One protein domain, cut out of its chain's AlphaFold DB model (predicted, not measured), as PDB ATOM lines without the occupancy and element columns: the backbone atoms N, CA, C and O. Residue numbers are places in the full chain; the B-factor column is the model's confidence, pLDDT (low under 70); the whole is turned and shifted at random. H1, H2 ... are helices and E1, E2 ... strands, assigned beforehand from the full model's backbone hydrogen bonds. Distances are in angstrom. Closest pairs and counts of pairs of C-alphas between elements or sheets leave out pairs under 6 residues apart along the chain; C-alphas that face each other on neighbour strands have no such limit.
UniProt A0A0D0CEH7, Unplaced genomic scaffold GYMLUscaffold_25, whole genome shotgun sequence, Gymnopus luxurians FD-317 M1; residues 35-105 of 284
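What this domain is: This is residues 35 to 105 of the 284 residues of an uncharacterized protein of Gymnopus luxurians FD-317 M1 (UniProt A0A0D0CEH7). There is little regular structure: a small twisted sheet of four short strands, one helix, H1, grazing it near E4, and long loops. Between E4 and H1 a wide loop sticks out with residues 66 to 73; after H1, residues 94 to 105 fold back. The printed part has 71 residues, 28 in named elements, ordered E1 E2 E3 E4 H1, class mixed; it is loose, radius of gyration of the C-alphas 13.9 A, spanning 39 by 32 by 20 A.

Where its parts are: Find C-alpha 42 at (14.881, -46.134, 120.051), beginning E1, residues 42 to 44; E2 is 50 to 53, E3 56 to 59, E4 62 to 64. H1, residues 80 to 93, runs 20.3 A to C-alpha 93 at (25.868, -34.181, 130.009).

How they stand to each other: E1 E2 E3 E4 form a meander, each strand the antiparallel neighbour of the one before, in three hairpins. Within hydrogen-bond range look for N 43 and O 52, 2.8 A; N 51 and O 58, 3.0 A; N 59 and O 62, 2.8 A. H1, with every O i to N i+4 pair within range, only grazes the sheet; its closest C-alphas to E4 are Ala 89 and Leu 62, 6.8 A.

The domain as a whole: The C-alphas of Gln 40 and His 76 are farthest apart, 39.7 A. The printed part has no cut, E4 to H1 is a long link, and no printed residue is under 70 in pLDDT.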
ATOM      1  N   SER A  35      14.035 -44.293 128.865       87.75
ATOM      2  CA  SER A  35      13.425 -45.391 129.631       87.75
ATOM      3  C   SER A  35      11.920 -45.524 129.384       87.75
ATOM      4  O   SER A  35      11.367 -46.612 129.520       87.75
ATOM      5  N   LYS A  36      11.271 -44.435 128.956       85.75
ATOM      6  CA  LYS A  36       9.839 -44.384 128.634       85.75
ATOM      7  C   LYS A  36       9.531 -44.762 127.183       85.75
ATOM      8  O   LYS A  36       8.378 -44.695 126.771       85.75
ATOM      9  N   CYS A  37      10.548 -45.107 126.394       83.62
ATOM     10  CA  CYS A  37      10.414 -45.356 124.964       83.62
ATOM     11  C   CYS A  37      10.429 -46.854 124.641       83.62
ATOM     12  O   CYS A  37      11.211 -47.625 125.202       83.62
ATOM     13  N   THR A  38       9.634 -47.258 123.650       78.56
ATOM     14  CA  THR A  38       9.689 -48.612 123.089       78.56
ATOM     15  C   THR A  38      11.050 -48.855 122.434       78.56
ATOM     16  O   THR A  38      11.458 -48.128 121.525       78.56
ATOM     17  N   ARG A  39      11.756 -49.911 122.864       75.00
ATOM     18  CA  ARG A  39      13.136 -50.209 122.425       75.00
ATOM     19  C   ARG A  39      13.284 -50.416 120.913       75.00
ATOM     20  O   ARG A  39      14.355 -50.165 120.383       75.00
ATOM     21  N   GLN A  40      12.228 -50.846 120.224       71.38
ATOM     22  CA  GLN A  40      12.255 -51.147 118.785       71.38
ATOM     23  C   GLN A  40      12.472 -49.910 117.895       71.38
ATOM     24  O   GLN A  40      12.995 -50.032 116.795       71.38
ATOM     25  N   ILE A  41      12.100 -48.721 118.375       82.75
ATOM     26  CA  ILE A  41      12.191 -47.447 117.636       82.75
ATOM     27  C   ILE A  41      13.171 -46.457 118.283       82.75
ATOM     28  O   ILE A  41      13.279 -45.307 117.849       82.75
ATOM     29  N   LEU A  42      13.869 -46.897 119.334       88.38
ATOM     30  CA  LEU A  42      14.881 -46.134 120.051       88.38
ATOM     31  C   LEU A  42      16.274 -46.589 119.613       88.38
ATOM     32  O   LEU A  42      16.689 -47.712 119.884       88.38
ATOM     33  N   VAL A  43      17.032 -45.681 119.013       90.75
ATOM     34  CA  VAL A  43      18.437 -45.900 118.667       90.75
ATOM     35  C   VAL A  43      19.304 -45.119 119.646       90.75
ATOM     36  O   VAL A  43      19.177 -43.900 119.759       90.75
ATOM     37  N   ARG A  44      20.193 -45.816 120.356       90.88
ATOM     38  CA  ARG A  44      21.230 -45.199 121.191       90.88
ATOM     39  C   ARG A  44      22.499 -45.024 120.365       90.88
ATOM     40  O   ARG A  44      22.950 -45.974 119.733       90.88
ATOM     41  N   HIS A  45      23.073 -43.829 120.399       88.75
ATOM     42  CA  HIS A  45      24.361 -43.549 119.762       88.75
ATOM     43  C   HIS A  45      25.511 -43.800 120.747       88.75
ATOM     44  O   HIS A  45      25.289 -43.880 121.955       88.75
ATOM     45  N   GLY A  46      26.741 -43.941 120.238       79.44
ATOM     46  CA  GLY A  46      27.932 -44.181 121.069       79.44
ATOM     47  C   GLY A  46      28.241 -43.045 122.058       79.44
ATOM     48  O   GLY A  46      28.838 -43.286 123.103       79.44
ATOM     49  N   GLU A  47      27.782 -41.823 121.768       83.31
ATOM     50  CA  GLU A  47      27.861 -40.672 122.673       83.31
ATOM     51  C   GLU A  47      26.895 -40.799 123.867       83.31
ATOM     52  O   GLU A  47      25.740 -41.227 123.745       83.31
ATOM     53  N   LYS A  48      27.347 -40.358 125.047       84.19
ATOM     54  CA  LYS A  48      26.548 -40.374 126.277       84.19
ATOM     55  C   LYS A  48      25.290 -39.505 126.112       84.19
ATOM     56  O   LYS A  48      25.360 -38.346 125.723       84.19
ATOM     57  N   HIS A  49      24.128 -40.069 126.444       88.50
ATOM     58  CA  HIS A  49      22.817 -39.414 126.352       88.50
ATOM     59  C   HIS A  49      22.426 -38.875 124.961       88.50
ATOM     60  O   HIS A  49      21.656 -37.914 124.869       88.50
ATOM     61  N   VAL A  50      22.892 -39.508 123.880       93.06
ATOM     62  CA  VAL A  50      22.472 -39.181 122.510       93.06
ATOM     63  C   VAL A  50      21.603 -40.298 121.939       93.06
ATOM     64  O   VAL A  50      22.003 -41.461 121.889       93.06
ATOM     65  N   TYR A  51      20.399 -39.936 121.494       93.38
ATOM     66  CA  TYR A  51      19.382 -40.886 121.043       93.38
ATOM     67  C   TYR A  51      18.690 -40.414 119.767       93.38
ATOM     68  O   TYR A  51      18.541 -39.215 119.537       93.38
ATOM     69  N   THR A  52      18.206 -41.364 118.974       93.69
ATOM     70  CA  THR A  52      17.190 -41.119 117.950       93.69
ATOM     71  C   THR A  52      15.925 -41.885 118.315       93.69
ATOM     72  O   THR A  52      15.988 -43.082 118.578       93.69
ATOM     73  N   PHE A  53      14.781 -41.208 118.327       89.94
ATOM     74  CA  PHE A  53      13.473 -41.816 118.573       89.94
ATOM     75  C   PHE A  53      12.462 -41.251 117.578       89.94
ATOM     76  O   PHE A  53      12.368 -40.033 117.434       89.94
ATOM     77  N   LYS A  54      11.755 -42.130 116.854       85.62
ATOM     78  CA  LYS A  54      10.830 -41.754 115.762       85.62
ATOM     79  C   LYS A  54      11.454 -40.745 114.780       85.62
ATOM     80  O   LYS A  54      10.866 -39.717 114.462       85.62
ATOM     81  N   SER A  55      12.694 -40.998 114.358       86.88
ATOM     82  CA  SER A  55      13.491 -40.124 113.472       86.88
ATOM     83  C   SER A  55      13.833 -38.729 114.023       86.88
ATOM     84  O   SER A  55      14.444 -37.926 113.317       86.88
ATOM     85  N   TRP A  56      13.502 -38.417 115.279       91.69
ATOM     86  CA  TRP A  56      13.971 -37.211 115.958       91.69
ATOM     87  C   TRP A  56      15.252 -37.489 116.729       91.69
ATOM     88  O   TRP A  56      15.371 -38.515 117.395       91.69
ATOM     89  N   LYS A  57      16.206 -36.559 116.650       94.19
ATOM     90  CA  LYS A  57      17.477 -36.633 117.373       94.19
ATOM     91  C   LYS A  57      17.371 -35.902 118.708       94.19
ATOM     92  O   LYS A  57      16.860 -34.782 118.771       94.19
ATOM     93  N   PHE A  58      17.919 -36.514 119.747       94.62
ATOM     94  CA  PHE A  58      17.958 -35.996 121.106       94.62
ATOM     95  C   PHE A  58      19.389 -36.030 121.648       94.62
ATOM     96  O   PHE A  58      20.117 -36.995 121.413       94.62
ATOM     97  N   ARG A  59      19.788 -34.986 122.377       94.31
ATOM     98  CA  ARG A  59      21.066 -34.895 123.102       94.31
ATOM     99  C   ARG A  59      20.787 -34.405 124.516       94.31
ATOM    100  O   ARG A  59      20.146 -33.371 124.678       94.31
ATOM    101  N   HIS A  60      21.220 -35.162 125.520       94.06
ATOM    102  CA  HIS A  60      21.058 -34.823 126.942       94.06
ATOM    103  C   HIS A  60      19.604 -34.494 127.331       94.06
ATOM    104  O   HIS A  60      19.328 -33.607 128.129       94.06
ATOM    105  N   GLY A  61      18.642 -35.188 126.714       93.88
ATOM    106  CA  GLY A  61      17.211 -34.951 126.921       93.88
ATOM    107  C   GLY A  61      16.601 -33.827 126.066       93.88
ATOM    108  O   GLY A  61      15.381 -33.752 125.947       93.88
ATOM    109  N   LEU A  62      17.406 -32.978 125.422       95.06
ATOM    110  CA  LEU A  62      16.931 -31.919 124.527       95.06
ATOM    111  C   LEU A  62      16.764 -32.437 123.096       95.06
ATOM    112  O   LEU A  62      17.547 -33.256 122.623       95.06
ATOM    113  N   GLN A  63      15.773 -31.924 122.370       94.81
ATOM    114  CA  GLN A  63      15.571 -32.234 120.957       94.81
ATOM    115  C   GLN A  63      16.459 -31.348 120.074       94.81
ATOM    116  O   GLN A  63      16.487 -30.116 120.198       94.81
ATOM    117  N   VAL A  64      17.148 -31.978 119.126       93.38
ATOM    118  CA  VAL A  64      17.877 -31.299 118.055       93.38
ATOM    119  C   VAL A  64      16.911 -31.098 116.895       93.38
ATOM    120  O   VAL A  64      16.436 -32.058 116.292       93.38
ATOM    121  N   LYS A  65      16.597 -29.838 116.601       92.19
ATOM    122  CA  LYS A  65      15.660 -29.463 115.546       92.19
ATOM    123  C   LYS A  65      16.182 -28.254 114.787       92.19
ATOM    124  O   LYS A  65      16.643 -27.294 115.401       92.19
ATOM    125  N   PHE A  66      16.082 -28.325 113.466       90.25
ATOM    126  CA  PHE A  66      16.432 -27.241 112.560       90.25
ATOM    127  C   PHE A  66      15.192 -26.396 112.282       90.25
ATOM    128  O   PHE A  66      14.100 -26.928 112.063       90.25
ATOM    129  N   TYR A  67      15.364 -25.082 112.319       90.38
ATOM    130  CA  TYR A  67      14.319 -24.102 112.059       90.38
ATOM    131  C   TYR A  67      14.794 -23.156 110.961       90.38
ATOM    132  O   TYR A  67      15.987 -22.884 110.849       90.38
ATOM    133  N   ASN A  68      13.858 -22.639 110.166       92.62
ATOM    134  CA  ASN A  68      14.155 -21.519 109.279       92.62
ATOM    135  C   ASN A  68      14.421 -20.277 110.156       92.62
ATOM    136  O   ASN A  68      13.577 -20.000 111.015       92.62
ATOM    137  N   PRO A  69      15.516 -19.520 109.959       89.88
ATOM    138  CA  PRO A  69      15.794 -18.309 110.735       89.88
ATOM    139  C   PRO A  69      14.618 -17.321 110.781       89.88
ATOM    140  O   PRO A  69      14.312 -16.786 111.838       89.88
ATOM    141  N   HIS A  70      13.870 -17.181 109.683       93.31
ATOM    142  CA  HIS A  70      12.697 -16.298 109.591       93.31
ATOM    143  C   HIS A  70      11.490 -16.773 110.420       93.31
ATOM    144  O   HIS A  70      10.518 -16.042 110.574       93.31
ATOM    145  N   SER A  71      11.519 -18.010 110.925       91.38
ATOM    146  CA  SER A  71      10.485 -18.570 111.811       91.38
ATOM    147  C   SER A  71      10.833 -18.456 113.296       91.38
ATOM    148  O   SER A  71      10.063 -18.915 114.141       91.38
ATOM    149  N   LEU A  72      12.002 -17.896 113.610       89.50
ATOM    150  CA  LEU A  72      12.487 -17.713 114.967       89.50
ATOM    151  C   LEU A  72      12.359 -16.249 115.372       89.50
ATOM    152  O   LEU A  72      12.531 -15.333 114.573       89.50
ATOM    153  N   THR A  73      12.084 -16.040 116.649       87.75
ATOM    154  CA  THR A  73      12.149 -14.731 117.288       87.75
ATOM    155  C   THR A  73      13.078 -14.866 118.478       87.75
ATOM    156  O   THR A  73      13.029 -15.879 119.183       87.75
ATOM    157  N   VAL A  74      13.943 -13.875 118.679       85.00
ATOM    158  CA  VAL A  74      14.837 -13.844 119.837       85.00
ATOM    159  C   VAL A  74      13.981 -13.759 121.097       85.00
ATOM    160  O   VAL A  74      13.128 -12.882 121.226       85.00
ATOM    161  N   ALA A  75      14.182 -14.709 122.006       85.62
ATOM    162  CA  ALA A  75      13.595 -14.654 123.333       85.62
ATOM    163  C   ALA A  75      14.565 -13.910 124.251       85.62
ATOM    164  O   ALA A  75      15.742 -14.254 124.304       85.62
ATOM    165  N   HIS A  76      14.066 -12.909 124.967       79.75
ATOM    166  CA  HIS A  76      14.856 -12.176 125.963       79.75
ATOM    167  C   HIS A  76      14.710 -12.780 127.361       79.75
ATOM    168  O   HIS A  76      15.626 -12.696 128.164       79.75
ATOM    169  N   GLU A  77      13.589 -13.459 127.609       85.12
ATOM    170  CA  GLU A  77      13.246 -14.076 128.884       85.12
ATOM    171  C   GLU A  77      12.897 -15.557 128.707       85.12
ATOM    172  O   GLU A  77      12.271 -15.955 127.718       85.12
ATOM    173  N   ILE A  78      13.272 -16.377 129.687       87.56
ATOM    174  CA  ILE A  78      12.898 -17.780 129.807       87.56
ATOM    175  C   ILE A  78      12.148 -18.018 131.119       87.56
ATOM    176  O   ILE A  78      12.548 -17.606 132.211       87.56
ATOM    177  N   HIS A  79      11.032 -18.733 131.020       86.50
ATOM    178  CA  HIS A  79      10.271 -19.135 132.197       86.50
ATOM    179  C   HIS A  79      11.086 -20.102 133.074       86.50
ATOM    180  O   HIS A  79      11.779 -20.983 132.554       86.50
ATOM    181  N   SER A  80      10.949 -19.982 134.397       81.75
ATOM    182  CA  SER A  80      11.678 -20.777 135.403       81.75
ATOM    183  C   SER A  80      11.677 -22.284 135.119       81.75
ATOM    184  O   SER A  80      12.721 -22.934 135.153       81.75
ATOM    185  N   SER A  81      10.517 -22.836 134.759       83.56
ATOM    186  CA  SER A  81      10.365 -24.262 134.457       83.56
ATOM    187  C   SER A  81      11.168 -24.718 133.236       83.56
ATOM    188  O   SER A  81      11.695 -25.826 133.238       83.56
ATOM    189  N   PHE A  82      11.303 -23.883 132.199       89.06
ATOM    190  CA  PHE A  82      12.134 -24.217 131.043       89.06
ATOM    191  C   PHE A  82      13.615 -24.089 131.379       89.06
ATOM    192  O   PHE A  82      14.383 -24.977 131.021       89.06
ATOM    193  N   PHE A  83      14.007 -23.032 132.096       87.31
ATOM    194  CA  PHE A  83      15.389 -22.849 132.534       87.31
ATOM    195  C   PHE A  83      15.884 -24.052 133.346       87.31
ATOM    196  O   PHE A  83      16.921 -24.626 133.027       87.31
ATOM    197  N   HIS A  84      15.086 -24.522 134.310       85.19
ATOM    198  CA  HIS A  84      15.412 -25.712 135.098       85.19
ATOM    199  C   HIS A  84      15.618 -26.966 134.229       85.19
ATOM    200  O   HIS A  84      16.532 -27.748 134.472       85.19
ATOM    201  N   LEU A  85      14.816 -27.152 133.175       91.62
ATOM    202  CA  LEU A  85      14.988 -28.279 132.251       91.62
ATOM    203  C   LEU A  85      16.280 -28.161 131.425       91.62
ATOM    204  O   LEU A  85      16.924 -29.178 131.177       91.62
ATOM    205  N   PHE A  86      16.687 -26.952 131.028       91.56
ATOM    206  CA  PHE A  86      17.987 -26.735 130.385       91.56
ATOM    207  C   PHE A  86      19.153 -27.023 131.340       91.56
ATOM    208  O   PHE A  86      20.088 -27.722 130.953       91.56
ATOM    209  N   MET A  87      19.069 -26.582 132.596       86.94
ATOM    210  CA  MET A  87      20.093 -26.879 133.607       86.94
ATOM    211  C   MET A  87      20.198 -28.381 133.888       86.94
ATOM    212  O   MET A  87      21.290 -28.939 133.842       86.94
ATOM    213  N   LYS A  88      19.067 -29.081 134.014       89.56
ATOM    214  CA  LYS A  88      19.042 -30.542 134.150       89.56
ATOM    215  C   LYS A  88      19.640 -31.264 132.935       89.56
ATOM    216  O   LYS A  88      20.270 -32.308 133.074       89.56
ATOM    217  N   ALA A  89      19.465 -30.725 131.727       91.56
ATOM    218  CA  ALA A  89      20.125 -31.260 130.536       91.56
ATOM    219  C   ALA A  89      21.655 -31.086 130.596       91.56
ATOM    220  O   ALA A  89      22.383 -31.995 130.200       91.56
ATOM    221  N   LYS A  90      22.142 -29.955 131.124       89.12
ATOM    222  CA  LYS A  90      23.572 -29.714 131.369       89.12
ATOM    223  C   LYS A  90      24.137 -30.704 132.397       89.12
ATOM    224  O   LYS A  90      25.144 -31.345 132.119       89.12
ATOM    225  N   GLU A  91      23.436 -30.928 133.508       87.56
ATOM    226  CA  GLU A  91      23.804 -31.936 134.521       87.56
ATOM    227  C   GLU A  91      23.909 -33.351 133.925       87.56
ATOM    228  O   GLU A  91      24.867 -34.078 134.187       87.56
ATOM    229  N   LEU A  92      22.955 -33.744 133.070       88.19
ATOM    230  CA  LEU A  92      22.982 -35.046 132.390       88.19
ATOM    231  C   LEU A  92      24.193 -35.213 131.463       88.19
ATOM    232  O   LEU A  92      24.666 -36.337 131.262       88.19
ATOM    233  N   ALA A  93      24.684 -34.131 130.860       88.06
ATOM    234  CA  ALA A  93      25.868 -34.181 130.009       88.06
ATOM    235  C   ALA A  93      27.138 -34.508 130.806       88.06
ATOM    236  O   ALA A  93      27.968 -35.285 130.330       88.06
ATOM    237  N   GLY A  94      27.202 -34.045 132.054       82.94
ATOM    238  CA  GLY A  94      28.357 -34.176 132.934       82.94
ATOM    239  C   GLY A  94      29.301 -32.979 132.829       82.94
ATOM    240  O   GLY A  94      29.190 -32.149 131.927       82.94
ATOM    241  N   GLU A  95      30.226 -32.895 133.782       80.56
ATOM    242  CA  GLU A  95      31.206 -31.811 133.854       80.56
ATOM    243  C   GLU A  95      32.061 -31.719 132.581       80.56
ATOM    244  O   GLU A  95      32.420 -32.728 131.972       80.56
ATOM    245  N   GLY A  96      32.369 -30.488 132.165       77.25
ATOM    246  CA  GLY A  96      33.195 -30.207 130.987       77.25
ATOM    247  C   GLY A  96      32.497 -30.376 129.632       77.25
ATOM    248  O   GLY A  96      33.109 -30.086 128.606       77.25
ATOM    249  N   VAL A  97      31.229 -30.804 129.591       81.69
ATOM    250  CA  VAL A  97      30.466 -30.911 128.338       81.69
ATOM    251  C   VAL A  97      29.604 -29.668 128.134       81.69
ATOM    252  O   VAL A  97      28.588 -29.464 128.801       81.69
ATOM    253  N   GLU A  98      29.981 -28.842 127.162       81.31
ATOM    254  CA  GLU A  98      29.192 -27.675 126.775       81.31
ATOM    255  C   GLU A  98      27.969 -28.097 125.940       81.31
ATOM    256  O   GLU A  98      28.068 -28.459 124.766       81.31
ATOM    257  N   VAL A  99      26.785 -28.087 126.561       84.25
ATOM    258  CA  VAL A  99      25.512 -28.400 125.878       84.25
ATOM    259  C   VAL A  99      24.970 -27.180 125.132       84.25
ATOM    260  O   VAL A  99      24.419 -27.298 124.034       84.25
ATOM    261  N   PHE A 100      25.096 -26.017 125.760       83.69
ATOM    262  CA  PHE A 100      24.747 -24.704 125.243       83.69
ATOM    263  C   PHE A 100      25.551 -23.659 126.015       83.69
ATOM    264  O   PHE A 100      25.850 -23.837 127.200       83.69
ATOM    265  N   GLU A 101      25.848 -22.556 125.347       80.94
ATOM    266  CA  GLU A 101      26.467 -21.399 125.967       80.94
ATOM    267  C   GLU A 101      25.443 -20.739 126.911       80.94
ATOM    268  O   GLU A 101      24.349 -20.346 126.505       80.94
ATOM    269  N   THR A 102      25.760 -20.671 128.207       74.69
ATOM    270  CA  THR A 102      24.812 -20.160 129.217       74.69
ATOM    271  C   THR A 102      24.635 -18.638 129.105       74.69
ATOM    272  O   THR A 102      23.541 -18.143 129.357       74.69
ATOM    273  N   SER A 103      25.662 -17.915 128.644       70.75
ATOM    274  CA  SER A 103      25.641 -16.466 128.376       70.75
ATOM    275  C   SER A 103      24.721 -16.061 127.222       70.75
ATOM    276  O   SER A 103      24.280 -14.918 127.183       70.75
ATOM    277  N   SER A 104      24.398 -16.969 126.295       76.38
ATOM    278  CA  SER A 104      23.478 -16.688 125.181       76.38
ATOM    279  C   SER A 104      22.035 -17.129 125.445       76.38
ATOM    280  O   SER A 104      21.159 -16.949 124.593       76.38
ATOM    281  N   MET A 105      21.749 -17.700 126.623       83.06
ATOM    282  CA  MET A 105      20.383 -18.043 127.005       83.06
ATOM    283  C   MET A 105      19.563 -16.791 127.350       83.06
ATOM    284  O   MET A 105      20.090 -15.856 127.951       83.06
TER     285      MET A 105